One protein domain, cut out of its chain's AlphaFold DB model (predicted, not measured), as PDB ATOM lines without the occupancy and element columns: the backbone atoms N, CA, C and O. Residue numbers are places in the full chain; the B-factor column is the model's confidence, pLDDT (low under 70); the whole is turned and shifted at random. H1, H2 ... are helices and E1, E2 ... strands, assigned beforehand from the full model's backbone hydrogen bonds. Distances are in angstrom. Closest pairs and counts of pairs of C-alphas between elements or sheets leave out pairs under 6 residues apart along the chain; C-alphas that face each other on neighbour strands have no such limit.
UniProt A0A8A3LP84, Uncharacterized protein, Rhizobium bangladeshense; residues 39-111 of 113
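This is residues 39 to 111 of the 113 residues of an uncharacterized protein of Rhizobium bangladeshense (UniProt A0A8A3LP84). Two short strand hairpins, E1 with E2 and E3 with E4, sit side by side where E2 meets E4, and the long helix H2 packs along them, mostly on E1 and E2. The short helix H1 packs on residues 102 to 107 of H2. The printed part has 73 residues, in the order E1, E2, H1, E3, E4, H2; each sheet has two antiparallel strands, and the class is mixed, helices and strands. It is compact, with a radius of gyration of the C-alphas of 11.2 A, and spans 34 by 23 by 22 A.

E2 is residues 48 to 53, 16.7 A long, and E1 is residues 39 to 43, 12.7 A, beginning at C-alpha 39 (-14.093, 18.668, 20.306). E3 is residues 79 to 81 and E4 residues 88 to 90. H1 is residues 65 to 72, 10.3 A. H2 is residues 93 to 109, 24.5 A, ending at C-alpha 109 (2.568, 28.755, 22.753).

In the hairpin E1 and E2, N 41 and O 50 are 2.9 A apart, within hydrogen-bond range. The closest C-alphas of E2 and E4 are those of Phe 50 and Glu 89, 4.9 A apart. In the hairpin E3 and E4, N 80 and O 89 are 2.8 A apart, within hydrogen-bond range. The closest C-alphas of E2 and H2 are those of Trp 49 and Tyr 93, 6.1 A apart. H1 and H2 touch, closest at the C-alphas of His 71 and Ala 106, 6.0 A, at a steep tilt of 58 degrees, the same way. E1 and H1 are apart. In H1 and H2 every O i to N i+4 pair is within hydrogen-bond range.

The C-alphas farthest apart are those of Pro 45 and Gly 111, 34.8 A. The printed part has no cut. The link from E2 to H1, with 11 residues, is long. Mean pLDDT of the printed part is 87.4, and no printed residue is under 70.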
ATOM      1  N   GLU A  39     -13.580  20.025  20.305       95.25
ATOM      2  CA  GLU A  39     -14.093  18.668  20.306       95.25
ATOM      3  C   GLU A  39     -13.678  17.918  19.045       95.25
ATOM      4  O   GLU A  39     -13.297  18.512  18.037       95.25
ATOM      5  N   ILE A  40     -13.742  16.593  19.130       95.94
ATOM      6  CA  ILE A  40     -13.481  15.696  18.012       95.94
ATOM      7  C   ILE A  40     -14.825  15.171  17.537       95.94
ATOM      8  O   ILE A  40     -15.565  14.545  18.300       95.94
ATOM      9  N   GLU A  41     -15.130  15.438  16.278       96.56
ATOM     10  CA  GLU A  41     -16.387  15.069  15.644       96.56
ATOM     11  C   GLU A  41     -16.161  13.972  14.610       96.56
ATOM     12  O   GLU A  41     -15.122  13.918  13.950       96.56
ATOM     13  N   PHE A  42     -17.163  13.107  14.459       95.25
ATOM     14  CA  PHE A  42     -17.192  12.097  13.411       95.25
ATOM     15  C   PHE A  42     -17.954  12.626  12.195       95.25
ATOM     16  O   PHE A  42     -19.099  13.065  12.306       95.25
ATOM     17  N   ASN A  43     -17.331  12.569  11.025       93.00
ATOM     18  CA  ASN A  43     -17.950  12.862   9.746       93.00
ATOM     19  C   ASN A  43     -18.542  11.572   9.159       93.00
ATOM     20  O   ASN A  43     -17.818  10.742   8.609       93.00
ATOM     21  N   GLU A  44     -19.861  11.400   9.270       93.25
ATOM     22  CA  GLU A  44     -20.552  10.203   8.772       93.25
ATOM     23  C   GLU A  44     -20.317   9.936   7.268       93.25
ATOM     24  O   GLU A  44     -19.973   8.804   6.929       93.25
ATOM     25  N   PRO A  45     -20.433  10.921   6.351       90.69
ATOM     26  CA  PRO A  45     -20.137  10.723   4.931       90.69
ATOM     27  C   PRO A  45     -18.760  10.131   4.616       90.69
ATOM     28  O   PRO A  45     -18.651   9.273   3.743       90.69
ATOM     29  N   THR A  46     -17.708  10.599   5.290       89.25
ATOM     30  CA  THR A  46     -16.326  10.183   4.997       89.25
ATOM     31  C   THR A  46     -15.836   9.069   5.913       89.25
ATOM     32  O   THR A  46     -14.784   8.498   5.640       89.25
ATOM     33  N   GLN A  47     -16.607   8.735   6.955       94.56
ATOM     34  CA  GLN A  47     -16.256   7.781   8.009       94.56
ATOM     35  C   GLN A  47     -14.933   8.136   8.709       94.56
ATOM     36  O   GLN A  47     -14.114   7.264   8.996       94.56
ATOM     37  N   LYS A  48     -14.708   9.429   8.965       95.31
ATOM     38  CA  LYS A  48     -13.467   9.943   9.561       95.31
ATOM     39  C   LYS A  48     -13.728  10.932  10.685       95.31
ATOM     40  O   LYS A  48     -14.810  11.496  10.804       95.31
ATOM     41  N   TRP A  49     -12.708  11.174  11.491       95.75
ATOM     42  CA  TRP A  49     -12.717  12.098  12.616       95.75
ATOM     43  C   TRP A  49     -12.058  13.423  12.248       95.75
ATOM     44  O   TRP A  49     -11.085  13.439  11.501       95.75
ATOM     45  N   PHE A  50     -12.530  14.535  12.796       94.94
ATOM     46  CA  PHE A  50     -11.886  15.841  12.638       94.94
ATOM     47  C   PHE A  50     -11.995  16.666  13.919       94.94
ATOM     48  O   PHE A  50     -12.844  16.416  14.771       94.94
ATOM     49  N   VAL A  51     -11.123  17.665  14.047       94.56
ATOM     50  CA  VAL A  51     -11.098  18.566  15.206       94.56
ATOM     51  C   VAL A  51     -11.925  19.814  14.903       94.56
ATOM     52  O   VAL A  51     -11.733  20.460  13.869       94.56
ATOM     53  N   HIS A  52     -12.818  20.176  15.820       94.44
ATOM     54  CA  HIS A  52     -13.624  21.392  15.788       94.44
ATOM     55  C   HIS A  52     -13.308  22.265  17.001       94.44
ATOM     56  O   HIS A  52     -13.341  21.822  18.146       94.44
ATOM     57  N   VAL A  53     -12.978  23.529  16.758       90.56
ATOM     58  CA  VAL A  53     -12.639  24.486  17.810       90.56
ATOM     59  C   VAL A  53     -13.905  25.179  18.313       90.56
ATOM     60  O   VAL A  53     -14.652  25.769  17.540       90.56
ATOM     61  N   LEU A  54     -14.139  25.156  19.625       89.88
ATOM     62  CA  LEU A  54     -15.377  25.646  20.247       89.88
ATOM     63  C   LEU A  54     -15.250  27.035  20.879       89.88
ATOM     64  O   LEU A  54     -16.260  27.688  21.150       89.88
ATOM     65  N   ARG A  55     -14.031  27.482  21.198       84.88
ATOM     66  CA  ARG A  55     -13.789  28.737  21.932       84.88
ATOM     67  C   ARG A  55     -12.581  29.494  21.377       84.88
ATOM     68  O   ARG A  55     -11.963  29.075  20.413       84.88
ATOM     69  N   GLY A  56     -12.273  30.645  21.969       83.31
ATOM     70  CA  GLY A  56     -11.123  31.457  21.571       83.31
ATOM     71  C   GLY A  56     -11.290  32.139  20.206       83.31
ATOM     72  O   GLY A  56     -12.388  32.147  19.645       83.31
ATOM     73  N   PRO A  57     -10.208  32.721  19.658       81.62
ATOM     74  CA  PRO A  57     -10.241  33.451  18.384       81.62
ATOM     75  C   PRO A  57     -10.570  32.569  17.168       81.62
ATOM     76  O   PRO A  57     -10.778  33.082  16.075       81.62
ATOM     77  N   TRP A  58     -10.606  31.252  17.372       79.44
ATOM     78  CA  TRP A  58     -10.770  30.225  16.350       79.44
ATOM     79  C   TRP A  58     -12.096  29.462  16.505       79.44
ATOM     80  O   TRP A  58     -12.295  28.431  15.872       79.44
ATOM     81  N   ALA A  59     -13.010  29.939  17.358       86.62
ATOM     82  CA  ALA A  59     -14.291  29.283  17.604       86.62
ATOM     83  C   ALA A  59     -15.120  29.116  16.315       86.62
ATOM     84  O   ALA A  59     -15.253  30.051  15.527       86.62
ATOM     85  N   GLY A  60     -15.710  27.935  16.131       84.88
ATOM     86  CA  GLY A  60     -16.488  27.559  14.947       84.88
ATOM     87  C   GLY A  60     -15.649  27.016  13.786       84.88
ATOM     88  O   GLY A  60     -16.206  26.633  12.757       84.88
ATOM     89  N   ILE A  61     -14.318  26.988  13.915       86.25
ATOM     90  CA  ILE A  61     -13.421  26.515  12.858       86.25
ATOM     91  C   ILE A  61     -13.207  25.005  12.986       86.25
ATOM     92  O   ILE A  61     -12.761  24.506  14.023       86.25
ATOM     93  N   LYS A  62     -13.446  24.280  11.892       91.25
ATOM     94  CA  LYS A  62     -12.945  22.912  11.701       91.25
ATOM     95  C   LYS A  62     -11.495  22.983  11.243       91.25
ATOM     96  O   LYS A  62     -11.169  23.769  10.348       91.25
ATOM     97  N   VAL A  63     -10.607  22.206  11.858       84.81
ATOM     98  CA  VAL A  63      -9.164  22.353  11.634       84.81
ATOM     99  C   VAL A  63      -8.790  21.925  10.208       84.81
ATOM    100  O   VAL A  63      -8.606  20.753   9.891       84.81
ATOM    101  N   ALA A  64      -8.687  22.922   9.333       86.12
ATOM    102  CA  ALA A  64      -8.187  22.792   7.973       86.12
ATOM    103  C   ALA A  64      -6.668  22.584   7.885       86.12
ATOM    104  O   ALA A  64      -5.915  22.911   8.805       86.12
ATOM    105  N   ARG A  65      -6.214  22.114   6.718       82.88
ATOM    106  CA  ARG A  65      -4.794  21.931   6.376       82.88
ATOM    107  C   ARG A  65      -3.946  23.163   6.697       82.88
ATOM    108  O   ARG A  65      -2.864  23.018   7.256       82.88
ATOM    109  N   GLY A  66      -4.427  24.355   6.334       77.88
ATOM    110  CA  GLY A  66      -3.697  25.612   6.535       77.88
ATOM    111  C   GLY A  66      -3.301  25.823   7.993       77.88
ATOM    112  O   GLY A  66      -2.153  26.127   8.281       77.88
ATOM    113  N   HIS A  67      -4.198  25.504   8.923       80.50
ATOM    114  CA  HIS A  67      -3.942  25.635  10.354       80.50
ATOM    115  C   HIS A  67      -2.820  24.712  10.839       80.50
ATOM    116  O   HIS A  67      -1.962  25.130  11.612       80.50
ATOM    117  N   PHE A  68      -2.774  23.468  10.358       79.81
ATOM    118  CA  PHE A  68      -1.665  22.569  10.679       79.81
ATOM    119  C   PHE A  68      -0.345  23.064  10.090       79.81
ATOM    120  O   PHE A  68       0.670  23.065  10.781       79.81
ATOM    121  N   MET A  69      -0.349  23.552   8.850       81.00
ATOM    122  CA  MET A  69       0.863  24.080   8.222       81.00
ATOM    123  C   MET A  69       1.377  25.344   8.924       81.00
ATOM    124  O   MET A  69       2.570  25.447   9.190       81.00
ATOM    125  N   ASP A  70       0.486  26.261   9.297       81.50
ATOM    126  CA  ASP A  70       0.846  27.536   9.924       81.50
ATOM    127  C   ASP A  70       1.326  27.370  11.379       81.50
ATOM    128  O   ASP A  70       2.050  28.222  11.909       81.50
ATOM    129  N   HIS A  71       0.920  26.289  12.059       80.12
ATOM    130  CA  HIS A  71       1.189  26.083  13.488       80.12
ATOM    131  C   HIS A  71       2.129  24.925  13.807       80.12
ATOM    132  O   HIS A  71       2.950  25.074  14.710       80.12
ATOM    133  N   LEU A  72       2.037  23.811  13.082       79.25
ATOM    134  CA  LEU A  72       2.880  22.628  13.273       79.25
ATOM    135  C   LEU A  72       3.899  22.432  12.142       79.25
ATOM    136  O   LEU A  72       4.860  21.689  12.316       79.25
ATOM    137  N   GLY A  73       3.703  23.068  10.981       81.44
ATOM    138  CA  GLY A  73       4.555  22.898   9.797       81.44
ATOM    139  C   GLY A  73       4.306  21.606   9.011       81.44
ATOM    140  O   GLY A  73       4.856  21.440   7.925       81.44
ATOM    141  N   ALA A  74       3.469  20.704   9.530       81.56
ATOM    142  CA  ALA A  74       3.092  19.446   8.899       81.56
ATOM    143  C   ALA A  74       1.731  18.959   9.419       81.56
ATOM    144  O   ALA A  74       1.275  19.359  10.491       81.56
ATOM    145  N   ILE A  75       1.097  18.066   8.657       82.38
ATOM    146  CA  ILE A  75      -0.084  17.324   9.106       82.38
ATOM    147  C   ILE A  75       0.399  16.143   9.963       82.38
ATOM    148  O   ILE A  75       1.328  15.456   9.534       82.38
ATOM    149  N   PRO A  76      -0.195  15.892  11.145       79.62
ATOM    150  CA  PRO A  76       0.125  14.714  11.947       79.62
ATOM    151  C   PRO A  76      -0.103  13.403  11.183       79.62
ATOM    152  O   PRO A  76      -1.033  13.301  10.380       79.62
ATOM    153  N   ASP A  77       0.719  12.392  11.467       79.81
ATOM    154  CA  ASP A  77       0.611  11.070  10.843       79.81
ATOM    155  C   ASP A  77      -0.808  10.491  10.963       79.81
ATOM    156  O   ASP A  77      -1.453  10.579  12.009       79.81
ATOM    157  N   GLY A  78      -1.296   9.894   9.873       80.81
ATOM    158  CA  GLY A  78      -2.661   9.360   9.784       80.81
ATOM    159  C   GLY A  78      -3.739  10.409   9.485       80.81
ATOM    160  O   GLY A  78      -4.904  10.047   9.326       80.81
ATOM    161  N   GLY A  79      -3.369  11.690   9.382       84.75
ATOM    162  CA  GLY A  79      -4.240  12.749   8.882       84.75
ATOM    163  C   GLY A  79      -4.208  12.846   7.358       84.75
ATOM    164  O   GLY A  79      -3.143  12.856   6.740       84.75
ATOM    165  N   ALA A  80      -5.381  12.976   6.749       88.06
ATOM    166  CA  ALA A  80      -5.544  13.235   5.324       88.06
ATOM    167  C   ALA A  80      -6.394  14.488   5.114       88.06
ATOM    168  O   ALA A  80      -7.346  14.741   5.848       88.06
ATOM    169  N   VAL A  81      -6.064  15.278   4.095       89.56
ATOM    170  CA  VAL A  81      -6.856  16.461   3.745       89.56
ATOM    171  C   VAL A  81      -8.018  16.016   2.879       89.56
ATOM    172  O   VAL A  81      -7.817  15.395   1.839       89.56
ATOM    173  N   ASN A  82      -9.226  16.362   3.289       87.81
ATOM    174  CA  ASN A  82     -10.390  16.283   2.430       87.81
ATOM    175  C   ASN A  82     -10.305  17.412   1.391       87.81
ATOM    176  O   ASN A  82     -10.351  18.581   1.763       87.81
ATOM    177  N   GLU A  83     -10.128  17.095   0.108       86.31
ATOM    178  CA  GLU A  83      -9.851  18.111  -0.922       86.31
ATOM    179  C   GLU A  83     -11.023  19.076  -1.159       86.31
ATOM    180  O   GLU A  83     -10.794  20.242  -1.478       86.31
ATOM    181  N   ASP A  84     -12.259  18.630  -0.921       83.50
ATOM    182  CA  ASP A  84     -13.465  19.442  -1.117       83.50
ATOM    183  C   ASP A  84     -13.660  20.478  -0.001       83.50
ATOM    184  O   ASP A  84     -14.136  21.588  -0.236       83.50
ATOM    185  N   THR A  85     -13.298  20.119   1.234       83.50
ATOM    186  CA  THR A  85     -13.524  20.958   2.428       83.50
ATOM    187  C   THR A  85     -12.247  21.561   3.009       83.50
ATOM    188  O   THR A  85     -12.309  22.450   3.856       83.50
ATOM    189  N   LEU A  86     -11.084  21.072   2.573       85.88
ATOM    190  CA  LEU A  86      -9.746  21.356   3.097       85.88
ATOM    191  C   LEU A  86      -9.545  21.005   4.581       85.88
ATOM    192  O   LEU A  86      -8.511  21.356   5.160       85.88
ATOM    193  N   ILE A  87     -10.500  20.301   5.191       91.25
ATOM    194  CA  ILE A  87     -10.438  19.825   6.574       91.25
ATOM    195  C   ILE A  87      -9.454  18.661   6.652       91.25
ATOM    196  O   ILE A  87      -9.408  17.819   5.754       91.25
ATOM    197  N   VAL A  88      -8.653  18.614   7.716       91.81
ATOM    198  CA  VAL A  88      -7.858  17.419   8.006       91.81
ATOM    199  C   VAL A  88      -8.731  16.421   8.752       91.81
ATOM    200  O   VAL A  88      -9.268  16.720   9.818       91.81
ATOM    201  N   GLU A  89      -8.847  15.237   8.170       94.81
ATOM    202  CA  GLU A  89      -9.625  14.119   8.670       94.81
ATOM    203  C   GLU A  89      -8.703  12.947   9.031       94.81
ATOM    204  O   GLU A  89      -7.700  12.695   8.361       94.81
ATOM    205  N   PHE A  90      -9.064  12.203  10.071       94.56
ATOM    206  CA  PHE A  90      -8.300  11.086  10.618       94.56
ATOM    207  C   PHE A  90      -9.147   9.818  10.579       94.56
ATOM    208  O   PHE A  90     -10.327   9.844  10.921       94.56
ATOM    209  N   GLU A  91      -8.558   8.694  10.183       93.44
ATOM    210  CA  GLU A  91      -9.270   7.403  10.180       93.44
ATOM    211  C   GLU A  91      -9.526   6.879  11.599       93.44
ATOM    212  O   GLU A  91     -10.507   6.184  11.849       93.44
ATOM    213  N   ASP A  92      -8.663   7.255  12.540       93.62
ATOM    214  CA  ASP A  92      -8.674   6.770  13.911       93.62
ATOM    215  C   ASP A  92      -8.896   7.916  14.908       93.62
ATOM    216  O   ASP A  92      -8.322   9.004  14.780       93.62
ATOM    217  N   TYR A  93      -9.732   7.660  15.917       93.31
ATOM    218  CA  TYR A  93     -10.074   8.650  16.936       93.31
ATOM    219  C   TYR A  93      -8.849   9.059  17.764       93.31
ATOM    220  O   TYR A  93      -8.659  10.246  18.030       93.31
ATOM    221  N   ASP A  94      -7.978   8.114  18.127       92.69
ATOM    222  CA  ASP A  94      -6.797   8.420  18.938       92.69
ATOM    223  C   ASP A  94      -5.807   9.304  18.165       92.69
ATOM    224  O   ASP A  94      -5.111  10.135  18.760       92.69
ATOM    225  N   MET A  95      -5.764   9.188  16.834       91.31
ATOM    226  CA  MET A  95      -4.997  10.108  15.987       91.31
ATOM    227  C   MET A  95      -5.599  11.514  15.968       91.31
ATOM    228  O   MET A  95      -4.854  12.486  16.108       91.31
ATOM    229  N   ALA A  96      -6.927  11.636  15.895       92.44
ATOM    230  CA  ALA A  96      -7.596  12.930  16.028       92.44
ATOM    231  C   ALA A  96      -7.323  13.579  17.399       92.44
ATOM    232  O   ALA A  96      -7.073  14.783  17.459       92.44
ATOM    233  N   VAL A  97      -7.268  12.792  18.483       92.19
ATOM    234  CA  VAL A  97      -6.889  13.270  19.829       92.19
ATOM    235  C   VAL A  97      -5.459  13.799  19.855       92.19
ATOM    236  O   VAL A  97      -5.203  14.885  20.375       92.19
ATOM    237  N   LYS A  98      -4.499  13.071  19.279       89.81
ATOM    238  CA  LYS A  98      -3.105  13.545  19.216       89.81
ATOM    239  C   LYS A  98      -2.987  14.841  18.417       89.81
ATOM    240  O   LYS A  98      -2.251  15.740  18.821       89.81
ATOM    241  N   ALA A  99      -3.715  14.938  17.307       89.88
ATOM    242  CA  ALA A  99      -3.744  16.132  16.478       89.88
ATOM    243  C   ALA A  99      -4.380  17.329  17.206       89.88
ATOM    244  O   ALA A  99      -3.826  18.426  17.143       89.88
ATOM    245  N   GLU A 100      -5.484  17.112  17.931       92.25
ATOM    246  CA  GLU A 100      -6.127  18.107  18.799       92.25
ATOM    247  C   GLU A 100      -5.138  18.652  19.839       92.25
ATOM    248  O   GLU A 100      -4.955  19.863  19.949       92.25
ATOM    249  N   ILE A 101      -4.450  17.769  20.566       89.69
ATOM    250  CA  ILE A 101      -3.471  18.177  21.581       89.69
ATOM    251  C   ILE A 101      -2.364  19.020  20.944       89.69
ATOM    252  O   ILE A 101      -2.064  20.110  21.428       89.69
ATOM    253  N   ALA A 102      -1.794  18.553  19.829       87.81
ATOM    254  CA  ALA A 102      -0.698  19.245  19.162       87.81
ATOM    255  C   ALA A 102      -1.100  20.652  18.684       87.81
ATOM    256  O   ALA A 102      -0.352  21.609  18.905       87.81
ATOM    257  N   ILE A 103      -2.277  20.806  18.063       86.19
ATOM    258  CA  ILE A 103      -2.728  22.119  17.583       86.19
ATOM    259  C   ILE A 103      -3.045  23.064  18.748       86.19
ATOM    260  O   ILE A 103      -2.651  24.229  18.702       86.19
ATOM    261  N   LEU A 104      -3.683  22.578  19.819       87.00
ATOM    262  CA  LEU A 104      -3.975  23.391  21.003       87.00
ATOM    263  C   LEU A 104      -2.698  23.845  21.714       87.00
ATOM    264  O   LEU A 104      -2.592  25.014  22.089       87.00
ATOM    265  N   ASP A 105      -1.711  22.959  21.860       85.69
ATOM    266  CA  ASP A 105      -0.416  23.315  22.439       85.69
ATOM    267  C   ASP A 105       0.292  24.382  21.596       85.69
ATOM    268  O   ASP A 105       0.805  25.363  22.142       85.69
ATOM    269  N   ALA A 106       0.263  24.256  20.268       83.06
ATOM    270  CA  ALA A 106       0.839  25.255  19.371       83.06
ATOM    271  C   ALA A 106       0.119  26.611  19.450       83.06
ATOM    272  O   ALA A 106       0.770  27.658  19.423       83.06
ATOM    273  N   LEU A 107      -1.213  26.621  19.568       81.06
ATOM    274  CA  LEU A 107      -1.992  27.849  19.756       81.06
ATOM    275  C   LEU A 107      -1.674  28.520  21.098       81.06
ATOM    276  O   LEU A 107      -1.470  29.736  21.139       81.06
ATOM    277  N   ARG A 108      -1.549  27.733  22.173       82.81
ATOM    278  CA  ARG A 108      -1.171  28.221  23.505       82.81
ATOM    279  C   ARG A 108       0.221  28.852  23.504       82.81
ATOM    280  O   ARG A 108       0.402  29.947  24.027       82.81
ATOM    281  N   LEU A 109       1.205  28.213  22.865       80.19
ATOM    282  CA  LEU A 109       2.568  28.755  22.753       80.19
ATOM    283  C   LEU A 109       2.626  30.086  21.989       80.19
ATOM    284  O   LEU A 109       3.513  30.899  22.237       80.19
ATOM    285  N   LYS A 110       1.674  30.328  21.081       78.88
ATOM    286  CA  LYS A 110       1.536  31.594  20.347       78.88
ATOM    287  C   LYS A 110       0.656  32.628  21.069       78.88
ATOM    288  O   LYS A 110       0.410  33.694  20.506       78.88
ATOM    289  N   GLY A 111       0.167  32.335  22.279       78.44
ATOM    290  CA  GLY A 111      -0.717  33.220  23.048       78.44
ATOM    291  C   GLY A 111      -2.102  33.410  22.421       78.44
ATOM    292  O   GLY A 111      -2.765  34.413  22.673       78.44
TER     293      GLY A 111